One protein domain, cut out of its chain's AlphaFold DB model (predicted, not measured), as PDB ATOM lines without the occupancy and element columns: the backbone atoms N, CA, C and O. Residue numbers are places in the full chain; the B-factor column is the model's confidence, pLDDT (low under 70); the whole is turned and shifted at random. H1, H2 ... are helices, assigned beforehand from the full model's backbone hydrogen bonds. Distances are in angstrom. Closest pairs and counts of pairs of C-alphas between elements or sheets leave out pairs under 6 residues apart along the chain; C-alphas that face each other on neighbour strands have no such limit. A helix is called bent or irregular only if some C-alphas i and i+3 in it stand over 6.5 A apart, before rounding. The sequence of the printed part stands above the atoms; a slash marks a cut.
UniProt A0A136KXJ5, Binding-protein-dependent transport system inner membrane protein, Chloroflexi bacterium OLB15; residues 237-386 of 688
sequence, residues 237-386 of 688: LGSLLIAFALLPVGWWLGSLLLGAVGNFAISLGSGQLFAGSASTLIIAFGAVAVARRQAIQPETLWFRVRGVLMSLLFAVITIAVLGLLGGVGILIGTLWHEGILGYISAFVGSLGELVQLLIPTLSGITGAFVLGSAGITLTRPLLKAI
ATOM      1  N   LEU A 237     175.770 141.922 180.490       86.19
ATOM      2  CA  LEU A 237     176.420 142.688 179.432       86.19
ATOM      3  C   LEU A 237     176.613 141.843 178.167       86.19
ATOM      4  O   LEU A 237     176.315 142.307 177.078       86.19
ATOM      5  N   GLY A 238     176.986 140.568 178.303       86.19
ATOM      6  CA  GLY A 238     177.112 139.643 177.175       86.19
ATOM      7  C   GLY A 238     175.809 139.427 176.414       86.19
ATOM      8  O   GLY A 238     175.813 139.427 175.191       86.19
ATOM      9  N   SER A 239     174.679 139.295 177.119       87.44
ATOM     10  CA  SER A 239     173.376 139.144 176.457       87.44
ATOM     11  C   SER A 239     172.978 140.403 175.688       87.44
ATOM     12  O   SER A 239     172.447 140.303 174.585       87.44
ATOM     13  N   LEU A 240     173.289 141.578 176.240       88.19
ATOM     14  CA  LEU A 240     173.034 142.861 175.595       88.19
ATOM     15  C   LEU A 240     173.916 143.048 174.360       88.19
ATOM     16  O   LEU A 240     173.408 143.424 173.310       88.19
ATOM     17  N   LEU A 241     175.213 142.752 174.473       89.31
ATOM     18  CA  LEU A 241     176.149 142.858 173.357       89.31
ATOM     19  C   LEU A 241     175.765 141.900 172.224       89.31
ATOM     20  O   LEU A 241     175.689 142.307 171.074       89.31
ATOM     21  N   ILE A 242     175.429 140.644 172.527       90.25
ATOM     22  CA  ILE A 242     174.978 139.696 171.496       90.25
ATOM     23  C   ILE A 242     173.702 140.192 170.814       90.25
ATOM     24  O   ILE A 242     173.616 140.162 169.588       90.25
ATOM     25  N   ALA A 243     172.725 140.677 171.587       88.62
ATOM     26  CA  ALA A 243     171.497 141.220 171.018       88.62
ATOM     27  C   ALA A 243     171.785 142.393 170.078       88.62
ATOM     28  O   ALA A 243     171.273 142.411 168.964       88.62
ATOM     29  N   PHE A 244     172.640 143.327 170.506       89.00
ATOM     30  CA  PHE A 244     172.996 144.517 169.741       89.00
ATOM     31  C   PHE A 244     173.802 144.186 168.477       89.00
ATOM     32  O   PHE A 244     173.501 144.709 167.407       89.00
ATOM     33  N   ALA A 245     174.767 143.267 168.566       90.19
ATOM     34  CA  ALA A 245     175.553 142.795 167.426       90.19
ATOM     35  C   ALA A 245     174.690 142.125 166.344       90.19
ATOM     36  O   ALA A 245     175.005 142.211 165.159       90.19
ATOM     37  N   LEU A 246     173.590 141.478 166.742       91.81
ATOM     38  CA  LEU A 246     172.658 140.827 165.824       91.81
ATOM     39  C   LEU A 246     171.616 141.782 165.222       91.81
ATOM     40  O   LEU A 246     170.968 141.395 164.251       91.81
ATOM     41  N   LEU A 247     171.452 143.012 165.730       91.06
ATOM     42  CA  LEU A 247     170.437 143.944 165.219       91.06
ATOM     43  C   LEU A 247     170.596 144.258 163.722       91.06
ATOM     44  O   LEU A 247     169.594 144.143 163.020       91.06
ATOM     45  N   PRO A 248     171.789 144.600 163.183       89.19
ATOM     46  CA  PRO A 248     171.921 144.924 161.760       89.19
ATOM     47  C   PRO A 248     171.635 143.719 160.859       89.19
ATOM     48  O   PRO A 248     170.990 143.851 159.821       89.19
ATOM     49  N   VAL A 249     172.066 142.528 161.289       89.75
ATOM     50  CA  VAL A 249     171.806 141.271 160.574       89.75
ATOM     51  C   VAL A 249     170.313 140.959 160.585       89.75
ATOM     52  O   VAL A 249     169.746 140.608 159.553       89.75
ATOM     53  N   GLY A 250     169.657 141.129 161.734       89.56
ATOM     54  CA  GLY A 250     168.220 140.930 161.868       89.56
ATOM     55  C   GLY A 250     167.410 141.969 161.097       89.56
ATOM     56  O   GLY A 250     166.399 141.605 160.507       89.56
ATOM     57  N   TRP A 251     167.868 143.223 161.026       92.12
ATOM     58  CA  TRP A 251     167.270 144.251 160.174       92.12
ATOM     59  C   TRP A 251     167.335 143.852 158.708       92.12
ATOM     60  O   TRP A 251     166.316 143.841 158.024       92.12
ATOM     61  N   TRP A 252     168.525 143.483 158.234       90.62
ATOM     62  CA  TRP A 252     168.729 143.078 156.851       90.62
ATOM     63  C   TRP A 252     167.874 141.853 156.495       90.62
ATOM     64  O   TRP A 252     167.053 141.929 155.581       90.62
ATOM     65  N   LEU A 253     167.957 140.774 157.283       89.38
ATOM     66  CA  LEU A 253     167.140 139.568 157.087       89.38
ATOM     67  C   LEU A 253     165.636 139.845 157.201       89.38
ATOM     68  O   LEU A 253     164.858 139.300 156.426       89.38
ATOM     69  N   GLY A 254     165.219 140.684 158.149       89.81
ATOM     70  CA  GLY A 254     163.825 141.080 158.331       89.81
ATOM     71  C   GLY A 254     163.296 141.849 157.128       89.81
ATOM     72  O   GLY A 254     162.276 141.474 156.562       89.81
ATOM     73  N   SER A 255     164.018 142.877 156.684       89.62
ATOM     74  CA  SER A 255     163.642 143.666 155.504       89.62
ATOM     75  C   SER A 255     163.560 142.816 154.230       89.62
ATOM     76  O   SER A 255     162.671 143.038 153.413       89.62
ATOM     77  N   LEU A 256     164.418 141.798 154.095       89.94
ATOM     78  CA  LEU A 256     164.428 140.883 152.957       89.94
ATOM     79  C   LEU A 256     163.291 139.847 153.026       89.94
ATOM     80  O   LEU A 256     162.511 139.719 152.088       89.94
ATOM     81  N   LEU A 257     163.197 139.099 154.131       91.69
ATOM     82  CA  LEU A 257     162.277 137.966 154.272       91.69
ATOM     83  C   LEU A 257     160.883 138.408 154.725       91.69
ATOM     84  O   LEU A 257     159.896 138.125 154.050       91.69
ATOM     85  N   LEU A 258     160.785 139.114 155.858       90.19
ATOM     86  CA  LEU A 258     159.498 139.600 156.370       90.19
ATOM     87  C   LEU A 258     158.927 140.695 155.460       90.19
ATOM     88  O   LEU A 258     157.718 140.723 155.248       90.19
ATOM     89  N   GLY A 259     159.781 141.532 154.862       89.38
ATOM     90  CA  GLY A 259     159.350 142.543 153.894       89.38
ATOM     91  C   GLY A 259     158.699 141.928 152.655       89.38
ATOM     92  O   GLY A 259     157.645 142.395 152.225       89.38
ATOM     93  N   ALA A 260     159.253 140.828 152.130       90.88
ATOM     94  CA  ALA A 260     158.632 140.079 151.039       90.88
ATOM     95  C   ALA A 260     157.256 139.517 151.435       90.88
ATOM     96  O   ALA A 260     156.307 139.628 150.661       90.88
ATOM     97  N   VAL A 261     157.120 138.981 152.657       89.88
ATOM     98  CA  VAL A 261     155.827 138.513 153.190       89.88
ATOM     99  C   VAL A 261     154.819 139.660 153.297       89.88
ATOM    100  O   VAL A 261     153.673 139.498 152.885       89.88
ATOM    101  N   GLY A 262     155.231 140.817 153.819       88.38
ATOM    102  CA  GLY A 262     154.370 141.995 153.945       88.38
ATOM    103  C   GLY A 262     153.891 142.513 152.588       88.38
ATOM    104  O   GLY A 262     152.696 142.723 152.402       88.38
ATOM    105  N   ASN A 263     154.794 142.633 151.611       90.56
ATOM    106  CA  ASN A 263     154.453 143.070 150.253       90.56
ATOM    107  C   ASN A 263     153.536 142.073 149.534       90.56
ATOM    108  O   ASN A 263     152.583 142.473 148.866       90.56
ATOM    109  N   PHE A 264     153.776 140.772 149.710       89.62
ATOM    110  CA  PHE A 264     152.880 139.738 149.203       89.62
ATOM    111  C   PHE A 264     151.487 139.844 149.842       89.62
ATOM    112  O   PHE A 264     150.479 139.814 149.136       89.62
ATOM    113  N   ALA A 265     151.410 140.055 151.158       87.00
ATOM    114  CA  ALA A 265     150.143 140.243 151.860       87.00
ATOM    115  C   ALA A 265     149.388 141.510 151.415       87.00
ATOM    116  O   ALA A 265     148.165 141.463 151.291       87.00
ATOM    117  N   ILE A 266     150.092 142.605 151.105       87.62
ATOM    118  CA  ILE A 266     149.490 143.804 150.495       87.62
ATOM    119  C   ILE A 266     148.876 143.454 149.143       87.62
ATOM    120  O   ILE A 266     147.711 143.762 148.920       87.62
ATOM    121  N   SER A 267     149.622 142.757 148.275       87.00
ATOM    122  CA  SER A 267     149.124 142.377 146.946       87.00
ATOM    123  C   SER A 267     147.873 141.490 147.007       87.00
ATOM    124  O   SER A 267     146.983 141.609 146.166       87.00
ATOM    125  N   LEU A 268     147.774 140.642 148.039       85.62
ATOM    126  CA  LEU A 268     146.582 139.849 148.341       85.62
ATOM    127  C   LEU A 268     145.415 140.729 148.802       85.62
ATOM    128  O   LEU A 268     144.299 140.555 148.320       85.62
ATOM    129  N   GLY A 269     145.666 141.664 149.721       80.19
ATOM    130  CA  GLY A 269     144.641 142.559 150.263       80.19
ATOM    131  C   GLY A 269     144.086 143.551 149.235       80.19
ATOM    132  O   GLY A 269     142.906 143.880 149.291       80.19
ATOM    133  N   SER A 270     144.909 143.988 148.276       81.88
ATOM    134  CA  SER A 270     144.501 144.920 147.218       81.88
ATOM    135  C   SER A 270     143.735 144.256 146.063       81.88
ATOM    136  O   SER A 270     143.253 144.945 145.169       81.88
ATOM    137  N   GLY A 271     143.636 142.922 146.034       78.38
ATOM    138  CA  GLY A 271     142.923 142.181 144.992       78.38
ATOM    139  C   GLY A 271     141.421 142.042 145.272       78.38
ATOM    140  O   GLY A 271     141.023 141.621 146.356       78.38
ATOM    141  N   GLN A 272     140.570 142.288 144.264       62.16
ATOM    142  CA  GLN A 272     139.098 142.210 144.381       62.16
ATOM    143  C   GLN A 272     138.552 140.819 144.787       62.16
ATOM    144  O   GLN A 272     137.426 140.716 145.264       62.16
ATOM    145  N   LEU A 273     139.341 139.748 144.630       56.66
ATOM    146  CA  LEU A 273     138.933 138.355 144.883       56.66
ATOM    147  C   LEU A 273     139.246 137.828 146.299       56.66
ATOM    148  O   LEU A 273     138.763 136.756 146.652       56.66
ATOM    149  N   PHE A 274     140.027 138.543 147.121       56.78
ATOM    150  CA  PHE A 274     140.604 137.982 148.358       56.78
ATOM    151  C   PHE A 274     140.221 138.701 149.663       56.78
ATOM    152  O   PHE A 274     140.740 138.360 150.723       56.78
ATOM    153  N   ALA A 275     139.231 139.601 149.654       52.94
ATOM    154  CA  ALA A 275     138.737 140.241 150.883       52.94
ATOM    155  C   ALA A 275     138.211 139.233 151.941       52.94
ATOM    156  O   ALA A 275     138.217 139.523 153.137       52.94
ATOM    157  N   GLY A 276     137.821 138.019 151.528       52.81
ATOM    158  CA  GLY A 276     137.367 136.945 152.420       52.81
ATOM    159  C   GLY A 276     138.468 136.197 153.191       52.81
ATOM    160  O   GLY A 276     138.155 135.531 154.174       52.81
ATOM    161  N   SER A 277     139.749 136.294 152.801       55.50
ATOM    162  CA  SER A 277     140.867 135.625 153.503       55.50
ATOM    163  C   SER A 277     141.495 136.480 154.615       55.50
ATOM    164  O   SER A 277     142.292 135.983 155.413       55.50
ATOM    165  N   ALA A 278     141.096 137.751 154.722       51.81
ATOM    166  CA  ALA A 278     141.522 138.666 155.780       51.81
ATOM    167  C   ALA A 278     141.118 138.169 157.180       51.81
ATOM    168  O   ALA A 278     141.901 138.205 158.131       51.81
ATOM    169  N   SER A 279     139.894 137.657 157.301       53.78
ATOM    170  CA  SER A 279     139.301 137.208 158.562       53.78
ATOM    171  C   SER A 279     139.932 135.913 159.088       53.78
ATOM    172  O   SER A 279     140.096 135.767 160.299       53.78
ATOM    173  N   THR A 280     140.371 135.001 158.216       54.06
ATOM    174  CA  THR A 280     140.990 133.725 158.627       54.06
ATOM    175  C   THR A 280     142.404 133.907 159.187       54.06
ATOM    176  O   THR A 280     142.770 133.234 160.152       54.06
ATOM    177  N   LEU A 281     143.179 134.868 158.671       54.12
ATOM    178  CA  LEU A 281     144.511 135.211 159.193       54.12
ATOM    179  C   LEU A 281     144.456 135.977 160.527       54.12
ATOM    180  O   LEU A 281     145.294 135.738 161.398       54.12
ATOM    181  N   ILE A 282     143.449 136.832 160.735       56.03
ATOM    182  CA  ILE A 282     143.224 137.519 162.022       56.03
ATOM    183  C   ILE A 282     142.872 136.502 163.123       56.03
ATOM    184  O   ILE A 282     143.400 136.572 164.235       56.03
ATOM    185  N   ILE A 283     142.044 135.502 162.803       54.31
ATOM    186  CA  ILE A 283     141.717 134.396 163.719       54.31
ATOM    187  C   ILE A 283     142.962 133.531 163.995       54.31
ATOM    188  O   ILE A 283     143.210 133.160 165.145       54.31
ATOM    189  N   ALA A 284     143.800 133.273 162.983       54.38
ATOM    190  CA  ALA A 284     145.073 132.568 163.156       54.38
ATOM    191  C   ALA A 284     146.066 133.341 164.051       54.38
ATOM    192  O   ALA A 284     146.751 132.732 164.874       54.38
ATOM    193  N   PHE A 285     146.105 134.677 163.967       57.53
ATOM    194  CA  PHE A 285     146.891 135.524 164.873       57.53
ATOM    195  C   PHE A 285     146.420 135.394 166.327       57.53
ATOM    196  O   PHE A 285     147.243 135.200 167.226       57.53
ATOM    197  N   GLY A 286     145.101 135.409 166.557       54.84
ATOM    198  CA  GLY A 286     144.509 135.140 167.870       54.84
ATOM    199  C   GLY A 286     144.896 133.759 168.415       54.84
ATOM    200  O   GLY A 286     145.338 133.646 169.559       54.84
ATOM    201  N   ALA A 287     144.831 132.720 167.579       50.66
ATOM    202  CA  ALA A 287     145.190 131.352 167.953       50.66
ATOM    203  C   ALA A 287     146.685 131.193 168.301       50.66
ATOM    204  O   ALA A 287     147.026 130.544 169.291       50.66
ATOM    205  N   VAL A 288     147.590 131.833 167.553       54.22
ATOM    206  CA  VAL A 288     149.041 131.802 167.822       54.22
ATOM    207  C   VAL A 288     149.412 132.623 169.060       54.22
ATOM    208  O   VAL A 288     150.240 132.189 169.869       54.22
ATOM    209  N   ALA A 289     148.777 133.781 169.266       54.72
ATOM    210  CA  ALA A 289     148.962 134.590 170.468       54.72
ATOM    211  C   ALA A 289     148.507 133.841 171.736       54.72
ATOM    212  O   ALA A 289     149.155 133.941 172.783       54.72
ATOM    213  N   VAL A 290     147.439 133.042 171.634       51.53
ATOM    214  CA  VAL A 290     146.965 132.150 172.701       51.53
ATOM    215  C   VAL A 290     147.898 130.948 172.888       51.53
ATOM    216  O   VAL A 290     148.240 130.634 174.026       51.53
ATOM    217  N   ALA A 291     148.408 130.330 171.818       52.09
ATOM    218  CA  ALA A 291     149.352 129.209 171.908       52.09
ATOM    219  C   ALA A 291     150.673 129.590 172.610       52.09
ATOM    220  O   ALA A 291     151.268 128.782 173.328       52.09
ATOM    221  N   ARG A 292     151.108 130.854 172.492       55.12
ATOM    222  CA  ARG A 292     152.274 131.382 173.223       55.12
ATOM    223  C   ARG A 292     152.055 131.441 174.745       55.12
ATOM    224  O   ARG A 292     153.039 131.462 175.483       55.12
ATOM    225  N   ARG A 293     150.800 131.433 175.229       51.94
ATOM    226  CA  ARG A 293     150.459 131.477 176.668       51.94
ATOM    227  C   ARG A 293     150.749 130.168 177.413       51.94
ATOM    228  O   ARG A 293     150.812 130.200 178.636       51.94
ATOM    229  N   GLN A 294     150.942 129.042 176.717       48.56
ATOM    230  CA  GLN A 294     151.017 127.707 177.338       48.56
ATOM    231  C   GLN A 294     152.433 127.119 177.489       48.56
ATOM    232  O   GLN A 294     152.582 125.985 177.938       48.56
ATOM    233  N   ALA A 295     153.504 127.839 177.140       45.53
ATOM    234  CA  ALA A 295     154.863 127.303 177.275       45.53
ATOM    235  C   ALA A 295     155.386 127.429 178.721       45.53
ATOM    236  O   ALA A 295     156.122 128.356 179.055       45.53
ATOM    237  N   ILE A 296     154.986 126.477 179.564       47.03
ATOM    238  CA  ILE A 296     155.430 126.300 180.949       47.03
ATOM    239  C   ILE A 296     156.612 125.299 180.999       47.03
ATOM    240  O   ILE A 296     156.535 124.230 180.401       47.03
ATOM    241  N   GLN A 297     157.656 125.688 181.752       50.94
ATOM    242  CA  GLN A 297     158.871 124.975 182.231       50.94
ATOM    243  C   GLN A 297     160.067 124.697 181.263       50.94
ATOM    244  O   GLN A 297     159.879 124.122 180.193       50.94
ATOM    245  N   PRO A 298     161.326 125.075 181.631       59.78
ATOM    246  CA  PRO A 298     162.569 124.738 180.910       59.78
ATOM    247  C   PRO A 298     163.265 123.506 181.540       59.78
ATOM    248  O   PRO A 298     163.032 123.204 182.699       59.78
ATOM    249  N   GLU A 299     164.076 122.709 180.830       56.28
ATOM    250  CA  GLU A 299     165.528 122.970 180.716       56.28
ATOM    251  C   GLU A 299     166.187 122.486 179.399       56.28
ATOM    252  O   GLU A 299     167.333 122.844 179.096       56.28
ATOM    253  N   THR A 300     165.494 121.720 178.549       71.06
ATOM    254  CA  THR A 300     166.131 121.120 177.361       71.06
ATOM    255  C   THR A 300     166.303 122.110 176.198       71.06
ATOM    256  O   THR A 300     165.583 123.105 176.060       71.06
ATOM    257  N   LEU A 301     167.302 121.859 175.343       76.06
ATOM    258  CA  LEU A 301     167.632 122.694 174.176       76.06
ATOM    259  C   LEU A 301     166.441 122.831 173.206       76.06
ATOM    260  O   LEU A 301     166.219 123.908 172.653       76.06
ATOM    261  N   TRP A 302     165.615 121.788 173.090       77.69
ATOM    262  CA  TRP A 302     164.404 121.767 172.264       77.69
ATOM    263  C   TRP A 302     163.377 122.841 172.649       77.69
ATOM    264  O   TRP A 302     162.871 123.548 171.778       77.69
ATOM    265  N   PHE A 303     163.104 123.042 173.944       77.56
ATOM    266  CA  PHE A 303     162.144 124.063 174.387       77.56
ATOM    267  C   PHE A 303     162.601 125.487 174.043       77.56
ATOM    268  O   PHE A 303     161.777 126.331 173.687       77.56
ATOM    269  N   ARG A 304     163.915 125.746 174.087       77.94
ATOM    270  CA  ARG A 304     164.500 127.039 173.693       77.94
ATOM    271  C   ARG A 304     164.354 127.287 172.195       77.94
ATOM    272  O   ARG A 304     163.894 128.356 171.803       77.94
ATOM    273  N   VAL A 305     164.675 126.287 171.374       82.06
ATOM    274  CA  VAL A 305     164.504 126.353 169.914       82.06
ATOM    275  C   VAL A 305     163.032 126.561 169.549       82.06
ATOM    276  O   VAL A 305     162.722 127.434 168.740       82.06
ATOM    277  N   ARG A 306     162.107 125.856 170.215       81.62
ATOM    278  CA  ARG A 306     160.662 126.055 170.033       81.62
ATOM    279  C   ARG A 306     160.232 127.488 170.359       81.62
ATOM    280  O   ARG A 306     159.439 128.065 169.623       81.62
ATOM    281  N   GLY A 307     160.759 128.078 171.434       77.50
ATOM    282  CA  GLY A 307     160.479 129.470 171.803       77.50
ATOM    283  C   GLY A 307     160.924 130.475 170.735       77.50
ATOM    284  O   GLY A 307     160.172 131.396 170.406       77.50
ATOM    285  N   VAL A 308     162.108 130.263 170.151       82.94
ATOM    286  CA  VAL A 308     162.614 131.068 169.028       82.94
ATOM    287  C   VAL A 308     161.727 130.907 167.795       82.94
ATOM    288  O   VAL A 308     161.281 131.911 167.239       82.94
ATOM    289  N   LEU A 309     161.388 129.671 167.417       82.38
ATOM    290  CA  LEU A 309     160.518 129.392 166.272       82.38
ATOM    291  C   LEU A 309     159.151 130.076 166.418       82.38
ATOM    292  O   LEU A 309     158.673 130.709 165.482       82.38
ATOM    293  N   MET A 310     158.562 130.031 167.615       81.38
ATOM    294  CA  MET A 310     157.294 130.708 167.900       81.38
ATOM    295  C   MET A 310     157.404 132.232 167.811       81.38
ATOM    296  O   MET A 310     156.471 132.885 167.355       81.38
ATOM    297  N   SER A 311     158.533 132.820 168.223       79.75
ATOM    298  CA  SER A 311     158.753 134.265 168.070       79.75
ATOM    299  C   SER A 311     158.879 134.689 166.604       79.75
ATOM    300  O   SER A 311     158.348 135.732 166.229       79.75
ATOM    301  N   LEU A 312     159.512 133.854 165.778       84.50
ATOM    302  CA  LEU A 312     159.648 134.080 164.343       84.50
ATOM    303  C   LEU A 312     158.298 133.933 163.635       84.50
ATOM    304  O   LEU A 312     157.919 134.798 162.856       84.50
ATOM    305  N   LEU A 313     157.530 132.895 163.971       83.81
ATOM    306  CA  LEU A 313     156.185 132.685 163.440       83.81
ATOM    307  C   LEU A 313     155.250 133.845 163.813       83.81
ATOM    308  O   LEU A 313     154.530 134.355 162.960       83.81
ATOM    309  N   PHE A 314     155.311 134.332 165.056       82.56
ATOM    310  CA  PHE A 314     154.554 135.511 165.477       82.56
ATOM    311  C   PHE A 314     154.927 136.764 164.670       82.56
ATOM    312  O   PHE A 314     154.041 137.504 164.248       82.56
ATOM    313  N   ALA A 315     156.218 136.994 164.422       83.50
ATOM    314  CA  ALA A 315     156.681 138.109 163.600       83.50
ATOM    315  C   ALA A 315     156.178 138.026 162.152       83.50
ATOM    316  O   ALA A 315     155.667 139.017 161.636       83.50
ATOM    317  N   VAL A 316     156.257 136.842 161.529       87.25
ATOM    318  CA  VAL A 316     155.728 136.591 160.177       87.25
ATOM    319  C   VAL A 316     154.240 136.918 160.113       87.25
ATOM    320  O   VAL A 316     153.827 137.679 159.243       87.25
ATOM    321  N   ILE A 317     153.441 136.405 161.055       84.25
ATOM    322  CA  ILE A 317     151.995 136.665 161.064       84.25
ATOM    323  C   ILE A 317     151.710 138.145 161.308       84.25
ATOM    324  O   ILE A 317     150.858 138.708 160.633       84.25
ATOM    325  N   THR A 318     152.424 138.799 162.226       82.75
ATOM    326  CA  THR A 318     152.213 140.227 162.517       82.75
ATOM    327  C   THR A 318     152.429 141.080 161.267       82.75
ATOM    328  O   THR A 318     151.582 141.904 160.931       82.75
ATOM    329  N   ILE A 319     153.534 140.857 160.549       87.94
ATOM    330  CA  ILE A 319     153.845 141.588 159.315       87.94
ATOM    331  C   ILE A 319     152.871 141.224 158.187       87.94
ATOM    332  O   ILE A 319     152.438 142.112 157.458       87.94
ATOM    333  N   ALA A 320     152.469 139.956 158.069       86.44
ATOM    334  CA  ALA A 320     151.471 139.531 157.091       86.44
ATOM    335  C   ALA A 320     150.102 140.188 157.341       86.44
ATOM    336  O   ALA A 320     149.484 140.683 156.407       86.44
ATOM    337  N   VAL A 321     149.642 140.239 158.595       85.25
ATOM    338  CA  VAL A 321     148.376 140.890 158.968       85.25
ATOM    339  C   VAL A 321     148.443 142.390 158.693       85.25
ATOM    340  O   VAL A 321     147.513 142.930 158.103       85.25
ATOM    341  N   LEU A 322     149.542 143.056 159.060       86.75
ATOM    342  CA  LEU A 322     149.745 144.471 158.743       86.75
ATOM    343  C   LEU A 322     149.716 144.716 157.233       86.75
ATOM    344  O   LEU A 322     149.000 145.603 156.783       86.75
ATOM    345  N   GLY A 323     150.437 143.908 156.453       88.00
ATOM    346  CA  GLY A 323     150.432 144.012 154.996       88.00
ATOM    347  C   GLY A 323     149.038 143.807 154.405       88.00
ATOM    348  O   GLY A 323     148.598 144.594 153.575       88.00
ATOM    349  N   LEU A 324     148.292 142.814 154.888       88.06
ATOM    350  CA  LEU A 324     146.929 142.556 154.430       88.06
ATOM    351  C   LEU A 324     146.002 143.740 154.726       88.06
ATOM    352  O   LEU A 324     145.285 144.188 153.834       88.06
ATOM    353  N   LEU A 325     146.049 144.284 155.947       86.25
ATOM    354  CA  LEU A 325     145.295 145.486 156.313       86.25
ATOM    355  C   LEU A 325     145.670 146.679 155.426       86.25
ATOM    356  O   LEU A 325     144.782 147.413 154.999       86.25
ATOM    357  N   GLY A 326     146.957 146.840 155.103       87.81
ATOM    358  CA  GLY A 326     147.434 147.855 154.165       87.81
ATOM    359  C   GLY A 326     146.841 147.684 152.764       87.81
ATOM    360  O   GLY A 326     146.287 148.628 152.212       87.81
ATOM    361  N   GLY A 327     146.873 146.462 152.224       88.69
ATOM    362  CA  GLY A 327     146.285 146.137 150.921       88.69
ATOM    363  C   GLY A 327     144.773 146.361 150.865       88.69
ATOM    364  O   GLY A 327     144.279 146.953 149.909       88.69
ATOM    365  N   VAL A 328     144.041 145.950 151.908       88.94
ATOM    366  CA  VAL A 328     142.596 146.218 152.037       88.94
ATOM    367  C   VAL A 328     142.331 147.722 152.107       88.94
ATOM    368  O   VAL A 328     141.379 148.199 151.495       88.94
ATOM    369  N   GLY A 329     143.184 148.475 152.806       89.19
ATOM    370  CA  GLY A 329     143.110 149.933 152.850       89.19
ATOM    371  C   GLY A 329     143.213 150.557 151.458       89.19
ATOM    372  O   GLY A 329     142.330 151.314 151.061       89.19
ATOM    373  N   ILE A 330     144.226 150.154 150.683       91.81
ATOM    374  CA  ILE A 330     144.429 150.597 149.292       91.81
ATOM    375  C   ILE A 330     143.208 150.255 148.425       91.81
ATOM    376  O   ILE A 330     142.725 151.110 147.688       91.81
ATOM    377  N   LEU A 331     142.663 149.037 148.545       89.25
ATOM    378  CA  LEU A 331     141.461 148.630 147.811       89.25
ATOM    379  C   LEU A 331     140.264 149.525 148.143       89.25
ATOM    380  O   LEU A 331     139.605 150.021 147.231       89.25
ATOM    381  N   ILE A 332     140.004 149.763 149.435       88.31
ATOM    382  CA  ILE A 332     138.921 150.647 149.889       88.31
ATOM    383  C   ILE A 332     139.105 152.056 149.317       88.31
ATOM    384  O   ILE A 332     138.120 152.666 148.902       88.31
ATOM    385  N   GLY A 333     140.354 152.520 149.207       88.44
ATOM    386  CA  GLY A 333     140.730 153.775 148.555       88.44
ATOM    387  C   GLY A 333     140.213 153.945 147.131       88.44
ATOM    388  O   GLY A 333     139.962 155.068 146.710       88.44
ATOM    389  N   THR A 334     139.980 152.846 146.416       88.44
ATOM    390  CA  THR A 334     139.508 152.864 145.024       88.44
ATOM    391  C   THR A 334     137.995 152.676 144.860       88.44
ATOM    392  O   THR A 334     137.494 152.759 143.741       88.44
ATOM    393  N   LEU A 335     137.244 152.414 145.940       87.38
ATOM    394  CA  LEU A 335     135.821 152.041 145.853       87.38
ATOM    395  C   LEU A 335     134.882 153.227 145.595       87.38
ATOM    396  O   LEU A 335     133.966 153.119 144.782       87.38
ATOM    397  N   TRP A 336     135.086 154.350 146.288       89.00
ATOM    398  CA  TRP A 336     134.209 155.525 146.218       89.00
ATOM    399  C   TRP A 336     135.012 156.772 145.864       89.00
ATOM    400  O   TRP A 336     136.074 156.995 146.439       89.00
ATOM    401  N   HIS A 337     134.484 157.588 144.949       86.06
ATOM    402  CA  HIS A 337     135.126 158.826 144.482       86.06
ATOM    403  C   HIS A 337     134.284 160.085 144.751       86.06
ATOM    404  O   HIS A 337     134.794 161.193 144.631       86.06
ATOM    405  N   GLU A 338     133.013 159.936 145.144       86.06
ATOM    406  CA  GLU A 338     132.084 161.056 145.320       86.06
ATOM    407  C   GLU A 338     131.474 161.103 146.728       86.06
ATOM    408  O   GLU A 338     131.287 160.083 147.401       86.06
ATOM    409  N   GLY A 339     131.141 162.318 147.170       85.06
ATOM    410  CA  GLY A 339     130.486 162.582 148.451       85.06
ATOM    411  C   GLY A 339     131.342 162.268 149.685       85.06
ATOM    412  O   GLY A 339     132.558 162.111 149.617       85.06
ATOM    413  N   ILE A 340     130.687 162.166 150.848       82.12
ATOM    414  CA  ILE A 340     131.339 161.884 152.145       82.12
ATOM    415  C   ILE A 340     132.081 160.539 152.120       82.12
ATOM    416  O   ILE A 340     133.174 160.420 152.673       82.12
ATOM    417  N   LEU A 341     131.512 159.537 151.442       85.31
ATOM    418  CA  LEU A 341     132.131 158.218 151.300       85.31
ATOM    419  C   LEU A 341     133.432 158.273 150.487       85.31
ATOM    420  O   LEU A 341     134.346 157.524 150.813       85.31
ATOM    421  N   GLY A 342     133.543 159.188 149.515       87.81
ATOM    422  CA  GLY A 342     134.778 159.446 148.766       87.81
ATOM    423  C   GLY A 342     135.931 159.973 149.632       87.81
ATOM    424  O   GLY A 342     137.084 159.597 149.440       87.81
ATOM    425  N   TYR A 343     135.644 160.798 150.643       83.12
ATOM    426  CA  TYR A 343     136.680 161.248 151.583       83.12
ATOM    427  C   TYR A 343     137.146 160.118 152.507       83.12
ATOM    428  O   TYR A 343     138.337 159.995 152.791       83.12
ATOM    429  N   ILE A 344     136.211 159.280 152.970       85.19
ATOM    430  CA  ILE A 344     136.520 158.140 153.840       85.19
ATOM    431  C   ILE A 344     137.336 157.093 153.077       85.19
ATOM    432  O   ILE A 344     138.328 156.602 153.615       85.19
ATOM    433  N   SER A 345     136.958 156.768 151.835       87.75
ATOM    434  CA  SER A 345     137.735 155.861 150.985       87.75
ATOM    435  C   SER A 345     139.141 156.400 150.769       87.75
ATOM    436  O   SER A 345     140.090 155.699 151.104       87.75
ATOM    437  N   ALA A 346     139.291 157.650 150.316       88.56
ATOM    438  CA  ALA A 346     140.594 158.265 150.079       88.56
ATOM    439  C   ALA A 346     141.487 158.228 151.330       88.56
ATOM    440  O   ALA A 346     142.641 157.812 151.252       88.56
ATOM    441  N   PHE A 347     140.942 158.572 152.502       86.44
ATOM    442  CA  PHE A 347     141.667 158.497 153.771       86.44
ATOM    443  C   PHE A 347     142.139 157.072 154.102       86.44
ATOM    444  O   PHE A 347     143.308 156.864 154.434       86.44
ATOM    445  N   VAL A 348     141.249 156.079 153.997       87.62
ATOM    446  CA  VAL A 348     141.589 154.667 154.241       87.62
ATOM    447  C   VAL A 348     142.612 154.157 153.213       87.62
ATOM    448  O   VAL A 348     143.525 153.414 153.580       87.62
ATOM    449  N   GLY A 349     142.518 154.621 151.965       90.94
ATOM    450  CA  GLY A 349     143.500 154.405 150.902       90.94
ATOM    451  C   GLY A 349     144.883 154.921 151.280       90.94
ATOM    452  O   GLY A 349     145.844 154.153 151.282       90.94
ATOM    453  N   SER A 350     144.976 156.183 151.708       91.06
ATOM    454  CA  SER A 350     146.233 156.790 152.160       91.06
ATOM    455  C   SER A 350     146.830 156.080 153.379       91.06
ATOM    456  O   SER A 350     148.048 155.938 153.470       91.06
ATOM    457  N   LEU A 351     146.004 155.585 154.313       87.50
ATOM    458  CA  LEU A 351     146.494 154.736 155.407       87.50
ATOM    459  C   LEU A 351     147.089 153.422 154.883       87.50
ATOM    460  O   LEU A 351     148.118 152.972 155.391       87.50
ATOM    461  N   GLY A 352     146.470 152.820 153.867       88.75
ATOM    462  CA  GLY A 352     146.979 151.621 153.210       88.75
ATOM    463  C   GLY A 352     148.332 151.841 152.525       88.75
ATOM    464  O   GLY A 352     149.267 151.068 152.743       88.75
ATOM    465  N   GLU A 353     148.472 152.936 151.778       92.62
ATOM    466  CA  GLU A 353     149.739 153.354 151.157       92.62
ATOM    467  C   GLU A 353     150.822 153.646 152.202       92.62
ATOM    468  O   GLU A 353     151.982 153.255 152.044       92.62
ATOM    469  N   LEU A 354     150.451 154.278 153.318       89.69
ATOM    470  CA  LEU A 354     151.366 154.534 154.427       89.69
ATOM    471  C   LEU A 354     151.867 153.223 155.044       89.69
ATOM    472  O   LEU A 354     153.062 153.088 155.311       89.69
ATOM    473  N   VAL A 355     150.988 152.233 155.237       88.56
ATOM    474  CA  VAL A 355     151.400 150.894 155.686       88.56
ATOM    475  C   VAL A 355     152.374 150.278 154.686       88.56
ATOM    476  O   VAL A 355     153.426 149.798 155.108       88.56
ATOM    477  N   GLN A 356     152.080 150.342 153.385       92.00
ATOM    478  CA  GLN A 356     152.963 149.838 152.330       92.00
ATOM    479  C   GLN A 356     154.355 150.477 152.377       92.00
ATOM    480  O   GLN A 356     155.358 149.762 152.330       92.00
ATOM    481  N   LEU A 357     154.429 151.799 152.545       93.12
ATOM    482  CA  LEU A 357     155.693 152.523 152.678       93.12
ATOM    483  C   LEU A 357     156.474 152.098 153.934       93.12
ATOM    484  O   LEU A 357     157.704 152.038 153.919       93.12
ATOM    485  N   LEU A 358     155.769 151.780 155.025       91.06
ATOM    486  CA  LEU A 358     156.376 151.384 156.294       91.06
ATOM    487  C   LEU A 358     156.729 149.894 156.389       91.06
ATOM    488  O   LEU A 358     157.533 149.543 157.259       91.06
ATOM    489  N   ILE A 359     156.194 149.012 155.533       91.50
ATOM    490  CA  ILE A 359     156.443 147.561 155.608       91.50
ATOM    491  C   ILE A 359     157.938 147.209 155.658       91.50
ATOM    492  O   ILE A 359     158.303 146.442 156.555       91.50
ATOM    493  N   PRO A 360     158.831 147.735 154.793       91.88
ATOM    494  CA  PRO A 360     160.255 147.392 154.843       91.88
ATOM    495  C   PRO A 360     160.896 147.758 156.186       91.88
ATOM    496  O   PRO A 360     161.634 146.961 156.769       91.88
ATOM    497  N   THR A 361     160.552 148.932 156.713       90.88
ATOM    498  CA  THR A 361     161.048 149.459 157.989       90.88
ATOM    499  C   THR A 361     160.530 148.633 159.164       90.88
ATOM    500  O   THR A 361     161.314 148.179 159.994       90.88
ATOM    501  N   LEU A 362     159.222 148.367 159.226       89.19
ATOM    502  CA  LEU A 362     158.605 147.550 160.277       89.19
ATOM    503  C   LEU A 362     159.127 146.109 160.251       89.19
ATOM    504  O   LEU A 362     159.382 145.522 161.303       89.19
ATOM    505  N   SER A 363     159.341 145.557 159.058       90.56
ATOM    506  CA  SER A 363     159.913 144.224 158.845       90.56
ATOM    507  C   SER A 363     161.368 144.153 159.298       90.56
ATOM    508  O   SER A 363     161.751 143.201 159.980       90.56
ATOM    509  N   GLY A 364     162.166 145.179 158.985       89.88
ATOM    510  CA  GLY A 364     163.536 145.323 159.471       89.88
ATOM    511  C   GLY A 364     163.596 145.409 160.996       89.88
ATOM    512  O   GLY A 364     164.281 144.610 161.632       89.88
ATOM    513  N   ILE A 365     162.809 146.298 161.610       89.12
ATOM    514  CA  ILE A 365     162.718 146.426 163.075       89.12
ATOM    515  C   ILE A 365     162.332 145.083 163.706       89.12
ATOM    516  O   ILE A 365     162.999 144.605 164.626       89.12
ATOM    517  N   THR A 366     161.280 144.446 163.194       87.81
ATOM    518  CA  THR A 366     160.783 143.171 163.722       87.81
ATOM    519  C   THR A 366     161.840 142.074 163.594       87.81
ATOM    520  O   THR A 366     162.096 141.358 164.562       87.81
ATOM    521  N   GLY A 367     162.513 141.974 162.445       90.06
ATOM    522  CA  GLY A 367     163.609 141.027 162.238       90.06
ATOM    523  C   GLY A 367     164.783 141.260 163.190       90.06
ATOM    524  O   GLY A 367     165.299 140.303 163.770       90.06
ATOM    525  N   ALA A 368     165.153 142.521 163.431       90.19
ATOM    526  CA  ALA A 368     166.195 142.896 164.385       90.19
ATOM    527  C   ALA A 368     165.852 142.428 165.812       90.19
ATOM    528  O   ALA A 368     166.669 141.771 166.464       90.19
ATOM    529  N   PHE A 369     164.624 142.679 166.276       88.56
ATOM    530  CA  PHE A 369     164.164 142.240 167.597       88.56
ATOM    531  C   PHE A 369     164.071 140.717 167.730       88.56
ATOM    532  O   PHE A 369     164.488 140.168 168.753       88.56
ATOM    533  N   VAL A 370     163.545 140.022 166.716       87.94
ATOM    534  CA  VAL A 370     163.439 138.554 166.720       87.94
ATOM    535  C   VAL A 370     164.825 137.924 166.787       87.94
ATOM    536  O   VAL A 370     165.058 137.071 167.644       87.94
ATOM    537  N   LEU A 371     165.761 138.370 165.943       90.44
ATOM    538  CA  LEU A 371     167.106 137.804 165.903       90.44
ATOM    539  C   LEU A 371     167.896 138.121 167.180       90.44
ATOM    540  O   LEU A 371     168.537 137.230 167.736       90.44
ATOM    541  N   GLY A 372     167.793 139.348 167.702       88.19
ATOM    542  CA  GLY A 372     168.411 139.722 168.975       88.19
ATOM    543  C   GLY A 372     167.867 138.907 170.156       88.19
ATOM    544  O   GLY A 372     168.634 138.386 170.968       88.19
ATOM    545  N   SER A 373     166.545 138.717 170.219       84.69
ATOM    546  CA  SER A 373     165.880 137.895 171.241       84.69
ATOM    547  C   SER A 373     166.265 136.413 171.143       84.69
ATOM    548  O   SER A 373     166.555 135.763 172.157       84.69
ATOM    549  N   ALA A 374     166.334 135.878 169.921       86.00
ATOM    550  CA  ALA A 374     166.796 134.521 169.658       86.00
ATOM    551  C   ALA A 374     168.251 134.330 170.100       86.00
ATOM    552  O   ALA A 374     168.561 133.370 170.810       86.00
ATOM    553  N   GLY A 375     169.113 135.294 169.764       85.75
ATOM    554  CA  GLY A 375     170.507 135.338 170.188       85.75
ATOM    555  C   GLY A 375     170.643 135.247 171.703       85.75
ATOM    556  O   GLY A 375     171.344 134.365 172.198       85.75
ATOM    557  N   ILE A 376     169.911 136.073 172.460       85.25
ATOM    558  CA  ILE A 376     169.911 136.021 173.932       85.25
ATOM    559  C   ILE A 376     169.471 134.642 174.435       85.25
ATOM    560  O   ILE A 376     170.128 134.050 175.292       85.25
ATOM    561  N   THR A 377     168.358 134.125 173.914       83.31
ATOM    562  CA  THR A 377     167.740 132.879 174.398       83.31
ATOM    563  C   THR A 377     168.657 131.670 174.203       83.31
ATOM    564  O   THR A 377     168.741 130.804 175.079       83.31
ATOM    565  N   LEU A 378     169.378 131.625 173.081       84.44
ATOM    566  CA  LEU A 378     170.278 130.526 172.736       84.44
ATOM    567  C   LEU A 378     171.639 130.636 173.435       84.44
ATOM    568  O   LEU A 378     172.163 129.624 173.893       84.44
ATOM    569  N   THR A 379     172.192 131.845 173.570       84.75
ATOM    570  CA  THR A 379     173.576 132.054 174.046       84.75
ATOM    571  C   THR A 379     173.708 132.233 175.556       84.75
ATOM    572  O   THR A 379     174.760 131.933 176.119       84.75
ATOM    573  N   ARG A 380     172.647 132.661 176.254       84.31
ATOM    574  CA  ARG A 380     172.665 132.885 177.710       84.31
ATOM    575  C   ARG A 380     173.219 131.712 178.543       84.31
ATOM    576  O   ARG A 380     173.976 131.994 179.471       84.31
ATOM    577  N   PRO A 381     172.876 130.434 178.288       82.56
ATOM    578  CA  PRO A 381     173.450 129.322 179.044       82.56
ATOM    579  C   PRO A 381     174.920 129.066 178.702       82.56
ATOM    580  O   PRO A 381     175.688 128.773 179.613       82.56
ATOM    581  N   LEU A 382     175.337 129.258 177.443       83.25
ATOM    582  CA  LEU A 382     176.750 129.153 177.067       83.25
ATOM    583  C   LEU A 382     177.582 130.218 177.785       83.25
ATOM    584  O   LEU A 382     178.582 129.887 178.405       83.25
ATOM    585  N   LEU A 383     177.113 131.470 177.812       83.25
ATOM    586  CA  LEU A 383     177.779 132.561 178.534       83.25
ATOM    587  C   LEU A 383     177.962 132.275 180.032       83.25
ATOM    588  O   LEU A 383     178.918 132.746 180.644       83.25
ATOM    589  N   LYS A 384     177.053 131.508 180.647       83.19
ATOM    590  CA  LYS A 384     177.184 131.119 182.057       83.19
ATOM    591  C   LYS A 384     178.261 130.056 182.280       83.19
ATOM    592  O   LYS A 384     178.856 130.077 183.351       83.19
ATOM    593  N   ALA A 385     178.514 129.188 181.304       83.56
ATOM    594  CA  ALA A 385     179.438 128.058 181.414       83.56
ATOM    595  C   ALA A 385     180.915 128.413 181.139       83.56
ATOM    596  O   ALA A 385     181.777 127.557 181.288       83.56
ATOM    597  N   ILE A 386     181.214 129.651 180.735       86.44
ATOM    598  CA  ILE A 386     182.559 130.079 180.320       86.44
ATOM    599  C   ILE A 386     183.454 130.436 181.521       86.44
ATOM    600  O   ILE A 386     183.007 131.071 182.480       86.44
TER     601      ILE A 386
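Overview. This is residues 237 to 386 of the 688 residues of the protein "Binding-protein-dependent transport system inner membrane protein" of Chloroflexi bacterium OLB15 (UniProt A0A136KXJ5). A long, loose rod of helices: the bent helix H4 runs from one end to the other, H3 packs along it in the middle, and H2 folds back along the side of H3 away from H4 as a thinly attached layer. The arm H1b of the bent helix H1 crosses over H3 and H4b, and its other arm, H1a, packs on H4b. The printed part has 150 residues with four named helices, H1 H2 H3 H4 along the chain, and no named strand; the class is all helix. The whole is loose, with a radius of gyration of the C-alphas of 18.8 A, and spans 69 by 30 by 21 A.

Arrangement. H4, residues 339 to 385, was assigned as one helix by its hydrogen bonds but is bent: C-alphas 357 and 360 are 7.2 A apart, and its arms H4a, residues 339 to 357, and H4b, residues 360 to 385, stand at 40 degrees. H3, residues 301 to 333, is the hub, touching three other helices. With residues 304 to 319 alone it touches H4b at a shallow tilt of 8 degrees, opposite ways; the closest C-alphas are those of Val 308 and Ala 374, 5.5 A. With residues 322 to 333 alone it touches H4a, a hairpin at 35.1 degrees, only just steep; the closest C-alphas, of Gly 333 and Gly 349, are 3.7 A apart. H2, residues 275 to 294, makes a hairpin with H3 at a shallow tilt of 26 degrees, with the C-alphas of Phe 285 and Ile 317 closest at 6.5 A. H1, residues 237 to 269, was also assigned as one helix by its hydrogen bonds but is bent, with C-alphas 245 and 248 7.1 A apart; its arms are H1a, residues 237 to 245, and H1b, residues 248 to 269. H1b touches H3 at a steep tilt of 44 degrees, the same way, closest at the C-alphas of Ile 266 and Gly 327, 4.0 A. H1b, H3, H4a and H4b form a bundle, a group of helices gathered together. H2 is apart from H4a and H4b. Every O i to N i+4 pair is within hydrogen-bond range in H1a and H3, against 17 of 18 in H1b, 11 of 16 in H2, 14 of 15 in H4a and 20 of 22 in H4b.

Along the chain. H1a begins at C-alpha 237 (176.420, 142.688, 179.432), and H4b ends at C-alpha 385 (179.438, 128.058, 181.414). H3 is 48.4 A long, H4b 38.1 A, H2 31.7 A, H1b 29.7 A and H4a 27.5 A. H4b is irregular, with C-alphas 378 and 381 7.2 A apart.

Size, cuts and confidence. The C-alphas farthest apart, of Gly 339 and Ile 386, are 69.2 A apart. The printed part has no cut and no long link. The mean pLDDT of the printed part is 80.7; residues 272 to 299 are under 70.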